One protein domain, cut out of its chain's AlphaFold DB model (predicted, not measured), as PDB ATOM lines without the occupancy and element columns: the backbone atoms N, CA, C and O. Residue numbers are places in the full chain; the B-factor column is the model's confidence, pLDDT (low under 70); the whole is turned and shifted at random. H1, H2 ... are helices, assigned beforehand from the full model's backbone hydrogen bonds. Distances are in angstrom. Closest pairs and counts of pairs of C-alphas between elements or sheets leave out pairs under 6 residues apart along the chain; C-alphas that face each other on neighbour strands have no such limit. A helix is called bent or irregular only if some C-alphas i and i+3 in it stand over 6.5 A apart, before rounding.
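What this domain is: This is residues 34 to 137 of the 145 residues of an uncharacterized protein of Streptococcus oralis (UniProt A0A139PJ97). The model is a long, narrow helical hairpin: H3 and the bent but nearly straight H4 run side by side in opposite ways, with two short helices, H1 and H2, at the end away from the turn. At the turn, the loop of residues 89 to 96 sticks out and lengthens the rod; the two long helices touch over a short stretch near that end. The printed part has 104 residues with four named helices, in the order H1, H2, H3, H4, and no named strand; the class is all helix. The whole is extended, with a radius of gyration of the C-alphas of 20.7 A and spans of 68 by 25 by 18 A.

How they stand to each other: The longest helix, H4, residues 99 to 135, was assigned as one helix by its hydrogen bonds but is bent: C-alphas 119 and 122 are 6.7 A apart. Its arms, H4a, residues 99 to 119, and H4b, residues 122 to 135, stand at a shallow tilt of 25 degrees. H4a touches H3, residues 59 to 87, with its residues 102 to 109 alone, and H3 touches it with residues 80 to 85 alone; the closest C-alphas, of Val 80 and Ile 106, are 6.2 A apart. The two form a helical hairpin, opposite ways at a shallow tilt of 18 degrees. H3 and H4b are close but not clearly touching, with the C-alphas of Ile 62 and Ile 125 closest at 7.4 A. H1, residues 36 to 45, is close to H4b but not clearly touching, with the C-alphas of Val 43 and Val 131 closest at 7.0 A; they run opposite ways at a steep tilt of 69 degrees, only just short of about perpendicular. H2, residues 47 to 50, is close to H1 but not clearly touching, with the C-alphas of Glu 44 and Arg 50 closest at 6.4 A, and is apart from H3, H4a and H4b. In H1 and H4b every O i to N i+4 pair is within hydrogen-bond range, in H3 23 of 25 and in H4a 13 of 17; H2 is too short for such a pair.

Where its parts are: H3 measures 40.5 A, from C-alpha 59 at (60.613, -7.973, 11.559) to C-alpha 87 at (27.661, -5.924, 34.957). It has a kink of 33 degrees near residue 79 and is irregular, but only just: C-alphas 81 and 84 are 6.7 A apart. H4a measures 31.4 A, with a kink of 28 degrees near residue 106, and H4b 20.2 A, ending at C-alpha 135, (72.729, -2.580, 14.719). H1 measures 14.1 A and H2 5.0 A.

The domain as a whole: The C-alphas of Glu 95 and Gly 137, the two farthest apart, are 68.1 A from each other. The printed part has no cut. The link from H3 to H4 is long, with 11 residues. The mean pLDDT of the printed part is 76.2, and 28 residues are under 70, among them residues 52 to 61 and 114 to 122.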
ATOM      1  N   ALA A  34      70.871  12.082  21.818       76.44
ATOM      2  CA  ALA A  34      71.802  11.158  22.454       76.44
ATOM      3  C   ALA A  34      73.058  10.978  21.585       76.44
ATOM      4  O   ALA A  34      72.945  10.705  20.384       76.44
ATOM      5  N   GLY A  35      74.233  11.090  22.206       82.06
ATOM      6  CA  GLY A  35      75.501  10.697  21.592       82.06
ATOM      7  C   GLY A  35      75.593   9.180  21.399       82.06
ATOM      8  O   GLY A  35      74.757   8.425  21.903       82.06
ATOM      9  N   GLU A  36      76.618   8.714  20.686       82.81
ATOM     10  CA  GLU A  36      76.783   7.285  20.387       82.81
ATOM     11  C   GLU A  36      76.880   6.425  21.653       82.81
ATOM     12  O   GLU A  36      76.162   5.430  21.771       82.81
ATOM     13  N   GLU A  37      77.706   6.827  22.625       84.00
ATOM     14  CA  GLU A  37      77.873   6.092  23.886       84.00
ATOM     15  C   GLU A  37      76.577   6.047  24.702       84.00
ATOM     16  O   GLU A  37      76.160   4.977  25.140       84.00
ATOM     17  N   GLN A  38      75.888   7.185  24.826       83.94
ATOM     18  CA  GLN A  38      74.610   7.287  25.536       83.94
ATOM     19  C   GLN A  38      73.527   6.432  24.869       83.94
ATOM     20  O   GLN A  38      72.736   5.767  25.542       83.94
ATOM     21  N   PHE A  39      73.484   6.424  23.534       85.69
ATOM     22  CA  PHE A  39      72.544   5.593  22.795       85.69
ATOM     23  C   PHE A  39      72.872   4.106  22.961       85.69
ATOM     24  O   PHE A  39      71.972   3.307  23.224       85.69
ATOM     25  N   LYS A  40      74.151   3.727  22.862       84.38
ATOM     26  CA  LYS A  40      74.610   2.353  23.093       84.38
ATOM     27  C   LYS A  40      74.229   1.871  24.491       84.38
ATOM     28  O   LYS A  40      73.627   0.803  24.614       84.38
ATOM     29  N   GLU A  41      74.508   2.667  25.518       85.50
ATOM     30  CA  GLU A  41      74.160   2.349  26.903       85.50
ATOM     31  C   GLU A  41      72.646   2.161  27.071       85.50
ATOM     32  O   GLU A  41      72.203   1.166  27.650       85.50
ATOM     33  N   ALA A  42      71.827   3.046  26.497       83.69
ATOM     34  CA  ALA A  42      70.369   2.930  26.546       83.69
ATOM     35  C   ALA A  42      69.844   1.655  25.853       83.69
ATOM     36  O   ALA A  42      68.879   1.034  26.309       83.69
ATOM     37  N   VAL A  43      70.483   1.229  24.759       80.88
ATOM     38  CA  VAL A  43      70.135  -0.015  24.060       80.88
ATOM     39  C   VAL A  43      70.559  -1.247  24.858       80.88
ATOM     40  O   VAL A  43      69.773  -2.187  24.989       80.88
ATOM     41  N   GLU A  44      71.776  -1.267  25.397       80.50
ATOM     42  CA  GLU A  44      72.335  -2.429  26.101       80.50
ATOM     43  C   GLU A  44      71.745  -2.623  27.507       80.50
ATOM     44  O   GLU A  44      71.536  -3.761  27.936       80.50
ATOM     45  N   SER A  45      71.402  -1.534  28.198       79.62
ATOM     46  CA  SER A  45      70.752  -1.559  29.519       79.62
ATOM     47  C   SER A  45      69.257  -1.898  29.462       79.62
ATOM     48  O   SER A  45      68.666  -2.288  30.473       79.62
ATOM     49  N   SER A  46      68.628  -1.801  28.286       77.06
ATOM     50  CA  SER A  46      67.206  -2.094  28.116       77.06
ATOM     51  C   SER A  46      66.891  -3.546  28.478       77.06
ATOM     52  O   SER A  46      67.327  -4.482  27.813       77.06
ATOM     53  N   THR A  47      66.061  -3.758  29.503       71.12
ATOM     54  CA  THR A  47      65.660  -5.112  29.931       71.12
ATOM     55  C   THR A  47      64.936  -5.880  28.825       71.12
ATOM     56  O   THR A  47      65.136  -7.088  28.693       71.12
ATOM     57  N   PHE A  48      64.135  -5.181  28.017       68.56
ATOM     58  CA  PHE A  48      63.468  -5.748  26.844       68.56
ATOM     59  C   PHE A  48      64.487  -6.284  25.833       68.56
ATOM     60  O   PHE A  48      64.311  -7.365  25.279       68.56
ATOM     61  N   TRP A  49      65.583  -5.550  25.636       68.12
ATOM     62  CA  TRP A  49      66.634  -5.922  24.700       68.12
ATOM     63  C   TRP A  49      67.572  -6.997  25.234       68.12
ATOM     64  O   TRP A  49      67.829  -7.991  24.561       68.12
ATOM     65  N   ARG A  50      68.025  -6.836  26.477       66.56
ATOM     66  CA  ARG A  50      68.923  -7.761  27.171       66.56
ATOM     67  C   ARG A  50      68.336  -9.166  27.297       66.56
ATOM     68  O   ARG A  50      69.084 -10.134  27.232       66.56
ATOM     69  N   LYS A  51      67.017  -9.277  27.496       70.25
ATOM     70  CA  LYS A  51      66.299 -10.560  27.592       70.25
ATOM     71  C   LYS A  51      65.829 -11.100  26.240       70.25
ATOM     72  O   LYS A  51      65.202 -12.154  26.200       70.25
ATOM     73  N   SER A  52      66.074 -10.380  25.146       65.50
ATOM     74  CA  SER A  52      65.665 -10.839  23.827       65.50
ATOM     75  C   SER A  52      66.588 -11.979  23.371       65.50
ATOM     76  O   SER A  52      67.804 -11.812  23.462       65.50
ATOM     77  N   PRO A  53      66.047 -13.118  22.890       62.62
ATOM     78  CA  PRO A  53      66.859 -14.261  22.458       62.62
ATOM     79  C   PRO A  53      67.837 -13.890  21.343       62.62
ATOM     80  O   PRO A  53      68.949 -14.397  21.285       62.62
ATOM     81  N   ASP A  54      67.411 -12.962  20.488       66.19
ATOM     82  CA  ASP A  54      68.205 -12.416  19.403       66.19
ATOM     83  C   ASP A  54      68.483 -10.931  19.665       66.19
ATOM     84  O   ASP A  54      67.605 -10.221  20.156       66.19
ATOM     85  N   LYS A  55      69.676 -10.419  19.358       63.62
ATOM     86  CA  LYS A  55      70.023  -8.997  19.583       63.62
ATOM     87  C   LYS A  55      69.770  -8.131  18.352       63.62
ATOM     88  O   LYS A  55      70.224  -6.989  18.313       63.62
ATOM     89  N   GLU A  56      69.051  -8.646  17.361       63.69
ATOM     90  CA  GLU A  56      68.610  -7.882  16.199       63.69
ATOM     91  C   GLU A  56      67.129  -7.497  16.294       63.69
ATOM     92  O   GLU A  56      66.307  -8.267  16.791       63.69
ATOM     93  N   PRO A  57      66.738  -6.291  15.856       60.78
ATOM     94  CA  PRO A  57      65.336  -5.886  15.816       60.78
ATOM     95  C   PRO A  57      64.765  -6.393  14.498       60.78
ATOM     96  O   PRO A  57      64.610  -5.653  13.523       60.78
ATOM     97  N   THR A  58      64.540  -7.703  14.469       66.38
ATOM     98  CA  THR A  58      63.957  -8.436  13.351       66.38
ATOM     99  C   THR A  58      62.501  -8.033  13.142       66.38
ATOM    100  O   THR A  58      61.823  -7.568  14.066       66.38
ATOM    101  N   ALA A  59      62.013  -8.210  11.911       66.69
ATOM    102  CA  ALA A  59      60.613  -7.973  11.559       66.69
ATOM    103  C   ALA A  59      59.661  -8.702  12.526       66.69
ATOM    104  O   ALA A  59      58.661  -8.127  12.946       66.69
ATOM    105  N   ASP A  60      60.051  -9.889  12.989       66.25
ATOM    106  CA  ASP A  60      59.305 -10.721  13.938       66.25
ATOM    107  C   ASP A  60      59.016 -10.027  15.273       66.25
ATOM    108  O   ASP A  60      57.949 -10.216  15.851       66.25
ATOM    109  N   LYS A  61      59.913  -9.163  15.761       68.19
ATOM    110  CA  LYS A  61      59.692  -8.420  17.016       68.19
ATOM    111  C   LYS A  61      58.721  -7.264  16.841       68.19
ATOM    112  O   LYS A  61      57.951  -6.964  17.752       68.19
ATOM    113  N   ILE A  62      58.751  -6.623  15.675       71.12
ATOM    114  CA  ILE A  62      57.759  -5.609  15.304       71.12
ATOM    115  C   ILE A  62      56.393  -6.288  15.153       71.12
ATOM    116  O   ILE A  62      55.409  -5.787  15.689       71.12
ATOM    117  N   ILE A  63      56.346  -7.460  14.511       70.06
ATOM    118  CA  ILE A  63      55.137  -8.281  14.370       70.06
ATOM    119  C   ILE A  63      54.611  -8.721  15.741       70.06
ATOM    120  O   ILE A  63      53.421  -8.566  15.993       70.06
ATOM    121  N   LEU A  64      55.466  -9.185  16.656       73.00
ATOM    122  CA  LEU A  64      55.072  -9.546  18.021       73.00
ATOM    123  C   LEU A  64      54.493  -8.346  18.780       73.00
ATOM    124  O   LEU A  64      53.482  -8.479  19.463       73.00
ATOM    125  N   TYR A  65      55.100  -7.164  18.650       72.19
ATOM    126  CA  TYR A  65      54.589  -5.953  19.292       72.19
ATOM    127  C   TYR A  65      53.223  -5.541  18.724       72.19
ATOM    128  O   TYR A  65      52.302  -5.230  19.479       72.19
ATOM    129  N   LEU A  66      53.060  -5.608  17.400       73.12
ATOM    130  CA  LEU A  66      51.773  -5.391  16.735       73.12
ATOM    131  C   LEU A  66      50.733  -6.437  17.153       73.12
ATOM    132  O   LEU A  66      49.579  -6.087  17.383       73.12
ATOM    133  N   PHE A  67      51.140  -7.695  17.315       75.50
ATOM    134  CA  PHE A  67      50.286  -8.773  17.800       75.50
ATOM    135  C   PHE A  67      49.821  -8.523  19.238       75.50
ATOM    136  O   PHE A  67      48.637  -8.654  19.525       75.50
ATOM    137  N   VAL A  68      50.709  -8.081  20.134       76.88
ATOM    138  CA  VAL A  68      50.335  -7.701  21.506       76.88
ATOM    139  C   VAL A  68      49.341  -6.538  21.501       76.88
ATOM    140  O   VAL A  68      48.342  -6.595  22.214       76.88
ATOM    141  N   ILE A  69      49.558  -5.514  20.668       74.62
ATOM    142  CA  ILE A  69      48.587  -4.418  20.497       74.62
ATOM    143  C   ILE A  69      47.240  -4.966  20.012       74.62
ATOM    144  O   ILE A  69      46.203  -4.574  20.542       74.62
ATOM    145  N   LEU A  70      47.241  -5.886  19.046       76.69
ATOM    146  CA  LEU A  70      46.024  -6.502  18.523       76.69
ATOM    147  C   LEU A  70      45.276  -7.296  19.603       76.69
ATOM    148  O   LEU A  70      44.062  -7.160  19.718       76.69
ATOM    149  N   VAL A  71      45.983  -8.071  20.428       77.44
ATOM    150  CA  VAL A  71      45.394  -8.808  21.558       77.44
ATOM    151  C   VAL A  71      44.797  -7.848  22.588       77.44
ATOM    152  O   VAL A  71      43.690  -8.084  23.069       77.44
ATOM    153  N   LEU A  72      45.477  -6.741  22.897       77.69
ATOM    154  CA  LEU A  72      44.953  -5.716  23.805       77.69
ATOM    155  C   LEU A  72      43.700  -5.032  23.238       77.69
ATOM    156  O   LEU A  72      42.738  -4.813  23.973       77.69
ATOM    157  N   LEU A  73      43.678  -4.739  21.935       76.81
ATOM    158  CA  LEU A  73      42.493  -4.216  21.247       76.81
ATOM    159  C   LEU A  73      41.345  -5.232  21.244       76.81
ATOM    160  O   LEU A  73      40.198  -4.860  21.471       76.81
ATOM    161  N   PHE A  74      41.643  -6.512  21.038       77.94
ATOM    162  CA  PHE A  74      40.647  -7.575  21.105       77.94
ATOM    163  C   PHE A  74      40.057  -7.699  22.516       77.94
ATOM    164  O   PHE A  74      38.838  -7.706  22.674       77.94
ATOM    165  N   ALA A  75      40.899  -7.701  23.553       79.88
ATOM    166  CA  ALA A  75      40.452  -7.701  24.945       79.88
ATOM    167  C   ALA A  75      39.578  -6.476  25.268       79.88
ATOM    168  O   ALA A  75      38.554  -6.611  25.934       79.88
ATOM    169  N   LEU A  76      39.929  -5.298  24.742       80.00
ATOM    170  CA  LEU A  76      39.112  -4.090  24.870       80.00
ATOM    171  C   LEU A  76      37.718  -4.276  24.259       80.00
ATOM    172  O   LEU A  76      36.726  -3.929  24.896       80.00
ATOM    173  N   VAL A  77      37.632  -4.836  23.050       81.06
ATOM    174  CA  VAL A  77      36.347  -5.122  22.394       81.06
ATOM    175  C   VAL A  77      35.507  -6.069  23.249       81.06
ATOM    176  O   VAL A  77      34.321  -5.812  23.448       81.06
ATOM    177  N   ILE A  78      36.115  -7.113  23.820       82.62
ATOM    178  CA  ILE A  78      35.417  -8.040  24.719       82.62
ATOM    179  C   ILE A  78      34.879  -7.319  25.961       82.62
ATOM    180  O   ILE A  78      33.722  -7.513  26.337       82.62
ATOM    181  N   VAL A  79      35.680  -6.453  26.582       83.19
ATOM    182  CA  VAL A  79      35.249  -5.685  27.758       83.19
ATOM    183  C   VAL A  79      34.077  -4.763  27.417       83.19
ATOM    184  O   VAL A  79      33.081  -4.749  28.137       83.19
ATOM    185  N   VAL A  80      34.170  -4.030  26.307       81.69
ATOM    186  CA  VAL A  80      33.145  -3.065  25.885       81.69
ATOM    187  C   VAL A  80      31.838  -3.751  25.491       81.69
ATOM    188  O   VAL A  80      30.771  -3.263  25.856       81.69
ATOM    189  N   LEU A  81      31.906  -4.870  24.765       80.44
ATOM    190  CA  LEU A  81      30.717  -5.552  24.246       80.44
ATOM    191  C   LEU A  81      30.082  -6.533  25.231       80.44
ATOM    192  O   LEU A  81      28.884  -6.779  25.127       80.44
ATOM    193  N   PHE A  82      30.851  -7.105  26.159       82.31
ATOM    194  CA  PHE A  82      30.358  -8.193  27.010       82.31
ATOM    195  C   PHE A  82      30.533  -7.932  28.500       82.31
ATOM    196  O   PHE A  82      29.579  -8.126  29.248       82.31
ATOM    197  N   ALA A  83      31.703  -7.474  28.955       83.75
ATOM    198  CA  ALA A  83      31.921  -7.280  30.391       83.75
ATOM    199  C   ALA A  83      31.082  -6.117  30.938       83.75
ATOM    200  O   ALA A  83      30.390  -6.289  31.937       83.75
ATOM    201  N   ILE A  84      31.097  -4.962  30.258       83.75
ATOM    202  CA  ILE A  84      30.320  -3.788  30.670       83.75
ATOM    203  C   ILE A  84      28.816  -4.093  30.627       83.75
ATOM    204  O   ILE A  84      28.172  -3.914  31.654       83.75
ATOM    205  N   PRO A  85      28.222  -4.615  29.536       84.12
ATOM    206  CA  PRO A  85      26.814  -5.016  29.568       84.12
ATOM    207  C   PRO A  85      26.531  -6.080  30.637       84.12
ATOM    208  O   PRO A  85      25.563  -5.970  31.385       84.12
ATOM    209  N   GLY A  86      27.424  -7.059  30.793       85.25
ATOM    210  CA  GLY A  86      27.319  -8.116  31.796       85.25
ATOM    211  C   GLY A  86      27.161  -7.608  33.232       85.25
ATOM    212  O   GLY A  86      26.378  -8.180  33.989       85.25
ATOM    213  N   THR A  87      27.820  -6.503  33.608       85.25
ATOM    214  CA  THR A  87      27.661  -5.924  34.957       85.25
ATOM    215  C   THR A  87      26.269  -5.354  35.217       85.25
ATOM    216  O   THR A  87      25.902  -5.177  36.376       85.25
ATOM    217  N   PHE A  88      25.493  -5.074  34.166       85.75
ATOM    218  CA  PHE A  88      24.155  -4.503  34.295       85.75
ATOM    219  C   PHE A  88      23.019  -5.517  34.161       85.75
ATOM    220  O   PHE A  88      21.872  -5.125  34.342       85.75
ATOM    221  N   ILE A  89      23.310  -6.803  33.916       89.75
ATOM    222  CA  ILE A  89      22.290  -7.867  33.814       89.75
ATOM    223  C   ILE A  89      21.253  -7.814  34.952       89.75
ATOM    224  O   ILE A  89      20.064  -7.883  34.646       89.75
ATOM    225  N   PRO A  90      21.636  -7.629  36.236       91.81
ATOM    226  CA  PRO A  90      20.663  -7.562  37.330       91.81
ATOM    227  C   PRO A  90      19.680  -6.388  37.232       91.81
ATOM    228  O   PRO A  90      18.659  -6.394  37.907       91.81
ATOM    229  N   TYR A  91      19.994  -5.372  36.427       88.75
ATOM    230  CA  TYR A  91      19.223  -4.139  36.321       88.75
ATOM    231  C   TYR A  91      18.302  -4.093  35.093       88.75
ATOM    232  O   TYR A  91      17.458  -3.209  35.018       88.75
ATOM    233  N   TYR A  92      18.414  -5.037  34.153       89.69
ATOM    234  CA  TYR A  92      17.715  -4.987  32.857       89.69
ATOM    235  C   TYR A  92      16.188  -4.997  32.944       89.69
ATOM    236  O   TYR A  92      15.530  -4.443  32.070       89.69
ATOM    237  N   GLU A  93      15.631  -5.624  33.976       91.25
ATOM    238  CA  GLU A  93      14.179  -5.724  34.169       91.25
ATOM    239  C   GLU A  93      13.596  -4.533  34.945       91.25
ATOM    240  O   GLU A  93      12.381  -4.429  35.103       91.25
ATOM    241  N   HIS A  94      14.437  -3.619  35.435       90.69
ATOM    242  CA  HIS A  94      13.962  -2.448  36.161       90.69
ATOM    243  C   HIS A  94      13.502  -1.341  35.208       90.69
ATOM    244  O   HIS A  94      14.239  -0.933  34.318       90.69
ATOM    245  N   GLU A  95      12.324  -0.764  35.465       88.50
ATOM    246  CA  GLU A  95      11.743   0.319  34.647       88.50
ATOM    247  C   GLU A  95      12.628   1.572  34.543       88.50
ATOM    248  O   GLU A  95      12.533   2.322  33.576       88.50
ATOM    249  N   TRP A  96      13.489   1.810  35.535       87.94
ATOM    250  CA  TRP A  96      14.415   2.944  35.550       87.94
ATOM    251  C   TRP A  96      15.710   2.686  34.765       87.94
ATOM    252  O   TRP A  96      16.512   3.608  34.603       87.94
ATOM    253  N   PHE A  97      15.954   1.453  34.318       88.75
ATOM    254  CA  PHE A  97      17.162   1.100  33.587       88.75
ATOM    255  C   PHE A  97      17.053   1.514  32.118       88.75
ATOM    256  O   PHE A  97      16.146   1.106  31.395       88.75
ATOM    257  N   GLU A  98      18.028   2.289  31.649       87.06
ATOM    258  CA  GLU A  98      18.115   2.712  30.256       87.06
ATOM    259  C   GLU A  98      19.428   2.244  29.630       87.06
ATOM    260  O   GLU A  98      20.502   2.422  30.202       87.06
ATOM    261  N   SER A  99      19.390   1.768  28.381       80.12
ATOM    262  CA  SER A  99      20.605   1.406  27.627       80.12
ATOM    263  C   SER A  99      21.589   2.577  27.454       80.12
ATOM    264  O   SER A  99      22.771   2.374  27.184       80.12
ATOM    265  N   SER A 100      21.133   3.821  27.629       79.25
ATOM    266  CA  SER A 100      21.981   5.020  27.666       79.25
ATOM    267  C   SER A 100      23.016   4.969  28.804       79.25
ATOM    268  O   SER A 100      24.105   5.536  28.668       79.25
ATOM    269  N   MET A 101      22.735   4.224  29.879       82.94
ATOM    270  CA  MET A 101      23.615   4.054  31.039       82.94
ATOM    271  C   MET A 101      24.929   3.341  30.697       82.94
ATOM    272  O   MET A 101      25.924   3.548  31.390       82.94
ATOM    273  N   PHE A 102      24.995   2.591  29.588       79.44
ATOM    274  CA  PHE A 102      26.245   1.996  29.100       79.44
ATOM    275  C   PHE A 102      27.255   3.039  28.593       79.44
ATOM    276  O   PHE A 102      28.460   2.782  28.581       79.44
ATOM    277  N   MET A 103      26.805   4.233  28.193       74.00
ATOM    278  CA  MET A 103      27.668   5.238  27.554       74.00
ATOM    279  C   MET A 103      28.744   5.790  28.493       74.00
ATOM    280  O   MET A 103      29.836   6.133  28.040       74.00
ATOM    281  N   VAL A 104      28.464   5.853  29.797       73.50
ATOM    282  CA  VAL A 104      29.414   6.337  30.810       73.50
ATOM    283  C   VAL A 104      30.584   5.360  31.001       73.50
ATOM    284  O   VAL A 104      31.726   5.774  30.781       73.50
ATOM    285  N   PRO A 105      30.369   4.071  31.332       72.75
ATOM    286  CA  PRO A 105      31.460   3.110  31.458       72.75
ATOM    287  C   PRO A 105      32.201   2.898  30.130       72.75
ATOM    288  O   PRO A 105      33.431   2.874  30.135       72.75
ATOM    289  N   ILE A 106      31.507   2.860  28.987       73.88
ATOM    290  CA  ILE A 106      32.152   2.748  27.666       73.88
ATOM    291  C   ILE A 106      33.033   3.972  27.376       73.88
ATOM    292  O   ILE A 106      34.214   3.821  27.057       73.88
ATOM    293  N   GLY A 107      32.504   5.188  27.546       69.25
ATOM    294  CA  GLY A 107      33.257   6.429  27.345       69.25
ATOM    295  C   GLY A 107      34.450   6.556  28.297       69.25
ATOM    296  O   GLY A 107      35.545   6.924  27.872       69.25
ATOM    297  N   SER A 108      34.270   6.174  29.564       68.06
ATOM    298  CA  SER A 108      35.336   6.179  30.577       68.06
ATOM    299  C   SER A 108      36.392   5.087  30.378       68.06
ATOM    300  O   SER A 108      37.490   5.227  30.900       68.06
ATOM    301  N   THR A 109      36.103   4.038  29.602       71.19
ATOM    302  CA  THR A 109      37.053   2.952  29.295       71.19
ATOM    303  C   THR A 109      37.819   3.231  28.001       71.19
ATOM    304  O   THR A 109      39.044   3.104  27.951       71.19
ATOM    305  N   ILE A 110      37.119   3.668  26.950       72.75
ATOM    306  CA  ILE A 110      37.721   3.919  25.635       72.75
ATOM    307  C   ILE A 110      38.702   5.091  25.692       72.75
ATOM    308  O   ILE A 110      39.771   5.010  25.088       72.75
ATOM    309  N   VAL A 111      38.379   6.170  26.414       68.00
ATOM    310  CA  VAL A 111      39.217   7.378  26.432       68.00
ATOM    311  C   VAL A 111      40.597   7.128  27.069       68.00
ATOM    312  O   VAL A 111      41.593   7.394  26.391       68.00
ATOM    313  N   PRO A 112      40.731   6.558  28.284       68.50
ATOM    314  CA  PRO A 112      42.041   6.271  28.874       68.50
ATOM    315  C   PRO A 112      42.861   5.270  28.060       68.50
ATOM    316  O   PRO A 112      44.069   5.440  27.908       68.50
ATOM    317  N   ILE A 113      42.218   4.249  27.491       72.31
ATOM    318  CA  ILE A 113      42.914   3.217  26.716       72.31
ATOM    319  C   ILE A 113      43.380   3.771  25.369       72.31
ATOM    320  O   ILE A 113      44.514   3.523  24.971       72.31
ATOM    321  N   SER A 114      42.564   4.594  24.707       68.69
ATOM    322  CA  SER A 114      42.974   5.305  23.490       68.69
ATOM    323  C   SER A 114      44.162   6.226  23.763       68.69
ATOM    324  O   SER A 114      45.098   6.269  22.970       68.69
ATOM    325  N   VAL A 115      44.172   6.913  24.910       66.31
ATOM    326  CA  VAL A 115      45.302   7.744  25.351       66.31
ATOM    327  C   VAL A 115      46.559   6.899  25.563       66.31
ATOM    328  O   VAL A 115      47.610   7.238  25.022       66.31
ATOM    329  N   VAL A 116      46.466   5.782  26.288       68.62
ATOM    330  CA  VAL A 116      47.607   4.876  26.506       68.62
ATOM    331  C   VAL A 116      48.126   4.339  25.174       68.62
ATOM    332  O   VAL A 116      49.324   4.419  24.922       68.62
ATOM    333  N   LEU A 117      47.249   3.867  24.289       67.38
ATOM    334  CA  LEU A 117      47.634   3.350  22.976       67.38
ATOM    335  C   LEU A 117      48.294   4.428  22.104       67.38
ATOM    336  O   LEU A 117      49.351   4.172  21.534       67.38
ATOM    337  N   LEU A 118      47.752   5.647  22.048       64.25
ATOM    338  CA  LEU A 118      48.354   6.751  21.287       64.25
ATOM    339  C   LEU A 118      49.726   7.168  21.847       64.25
ATOM    340  O   LEU A 118      50.649   7.447  21.076       64.25
ATOM    341  N   LEU A 119      49.895   7.170  23.174       62.56
ATOM    342  CA  LEU A 119      51.173   7.466  23.831       62.56
ATOM    343  C   LEU A 119      52.209   6.349  23.626       62.56
ATOM    344  O   LEU A 119      53.397   6.632  23.440       62.56
ATOM    345  N   PHE A 120      51.772   5.088  23.636       63.41
ATOM    346  CA  PHE A 120      52.639   3.909  23.568       63.41
ATOM    347  C   PHE A 120      52.855   3.344  22.162       63.41
ATOM    348  O   PHE A 120      53.696   2.465  22.009       63.41
ATOM    349  N   GLN A 121      52.160   3.802  21.120       55.97
ATOM    350  CA  GLN A 121      52.390   3.292  19.760       55.97
ATOM    351  C   GLN A 121      53.619   3.931  19.104       55.97
ATOM    352  O   GLN A 121      54.484   3.233  18.571       55.97
ATOM    353  N   ASN A 122      53.755   5.255  19.189       60.41
ATOM    354  CA  ASN A 122      54.816   5.959  18.463       60.41
ATOM    355  C   ASN A 122      56.200   5.851  19.119       60.41
ATOM    356  O   ASN A 122      57.211   5.937  18.424       60.41
ATOM    357  N   ASN A 123      56.295   5.673  20.437       71.50
ATOM    358  CA  ASN A 123      57.591   5.636  21.129       71.50
ATOM    359  C   ASN A 123      58.362   4.317  20.905       71.50
ATOM    360  O   ASN A 123      59.518   4.377  20.485       71.50
ATOM    361  N   PRO A 124      57.752   3.132  21.068       67.62
ATOM    362  CA  PRO A 124      58.441   1.847  20.955       67.62
ATOM    363  C   PRO A 124      58.759   1.468  19.511       67.62
ATOM    364  O   PRO A 124      59.834   0.939  19.254       67.62
ATOM    365  N   ILE A 125      57.894   1.797  18.543       69.06
ATOM    366  CA  ILE A 125      58.190   1.557  17.119       69.06
ATOM    367  C   ILE A 125      59.378   2.418  16.670       69.06
ATOM    368  O   ILE A 125      60.310   1.906  16.049       69.06
ATOM    369  N   ARG A 126      59.403   3.713  17.029       76.12
ATOM    370  CA  ARG A 126      60.554   4.590  16.737       76.12
ATOM    371  C   ARG A 126      61.826   4.106  17.421       76.12
ATOM    372  O   ARG A 126      62.878   4.109  16.787       76.12
ATOM    373  N   TRP A 127      61.718   3.652  18.668       77.12
ATOM    374  CA  TRP A 127      62.826   3.039  19.394       77.12
ATOM    375  C   TRP A 127      63.362   1.804  18.658       77.12
ATOM    376  O   TRP A 127      64.541   1.764  18.325       77.12
ATOM    377  N   LEU A 128      62.504   0.847  18.291       74.69
ATOM    378  CA  LEU A 128      62.899  -0.364  17.559       74.69
ATOM    379  C   LEU A 128      63.558  -0.048  16.209       74.69
ATOM    380  O   LEU A 128      64.569  -0.656  15.855       74.69
ATOM    381  N   LEU A 129      63.028   0.926  15.465       76.69
ATOM    382  CA  LEU A 129      63.617   1.380  14.204       76.69
ATOM    383  C   LEU A 129      64.983   2.052  14.407       76.69
ATOM    384  O   LEU A 129      65.889   1.837  13.599       76.69
ATOM    385  N   ALA A 130      65.157   2.834  15.476       81.06
ATOM    386  CA  ALA A 130      66.440   3.437  15.829       81.06
ATOM    387  C   ALA A 130      67.474   2.365  16.211       81.06
ATOM    388  O   ALA A 130      68.576   2.355  15.661       81.06
ATOM    389  N   VAL A 131      67.092   1.395  17.049       79.06
ATOM    390  CA  VAL A 131      67.935   0.238  17.394       79.06
ATOM    391  C   VAL A 131      68.308  -0.568  16.147       79.06
ATOM    392  O   VAL A 131      69.444  -1.026  16.027       79.06
ATOM    393  N   ARG A 132      67.394  -0.700  15.173       80.00
ATOM    394  CA  ARG A 132      67.669  -1.392  13.902       80.00
ATOM    395  C   ARG A 132      68.725  -0.688  13.085       80.00
ATOM    396  O   ARG A 132      69.661  -1.331  12.617       80.00
ATOM    397  N   LYS A 133      68.587   0.625  12.920       82.06
ATOM    398  CA  LYS A 133      69.597   1.429  12.233       82.06
ATOM    399  C   LYS A 133      70.943   1.320  12.946       82.06
ATOM    400  O   LYS A 133      71.952   1.197  12.264       82.06
ATOM    401  N   TYR A 134      70.949   1.306  14.282       83.06
ATOM    402  CA  TYR A 134      72.176   1.210  15.077       83.06
ATOM    403  C   TYR A 134      72.892  -0.119  14.853       83.06
ATOM    404  O   TYR A 134      74.058  -0.131  14.475       83.06
ATOM    405  N   LYS A 135      72.173  -1.242  14.972       77.62
ATOM    406  CA  LYS A 135      72.729  -2.580  14.719       77.62
ATOM    407  C   LYS A 135      73.246  -2.763  13.290       77.62
ATOM    408  O   LYS A 135      74.187  -3.513  13.085       77.62
ATOM    409  N   GLN A 136      72.663  -2.060  12.320       82.00
ATOM    410  CA  GLN A 136      73.113  -2.067  10.925       82.00
ATOM    411  C   GLN A 136      74.261  -1.083  10.632       82.00
ATOM    412  O   GLN A 136      74.642  -0.960   9.471       82.00
ATOM    413  N   GLY A 137      74.766  -0.341  11.627       80.62
ATOM    414  CA  GLY A 137      75.793   0.690  11.427       80.62
ATOM    415  C   GLY A 137      75.313   1.905  10.619       80.62
ATOM    416  O   GLY A 137      76.117   2.617  10.032       80.62
TER     417      GLY A 137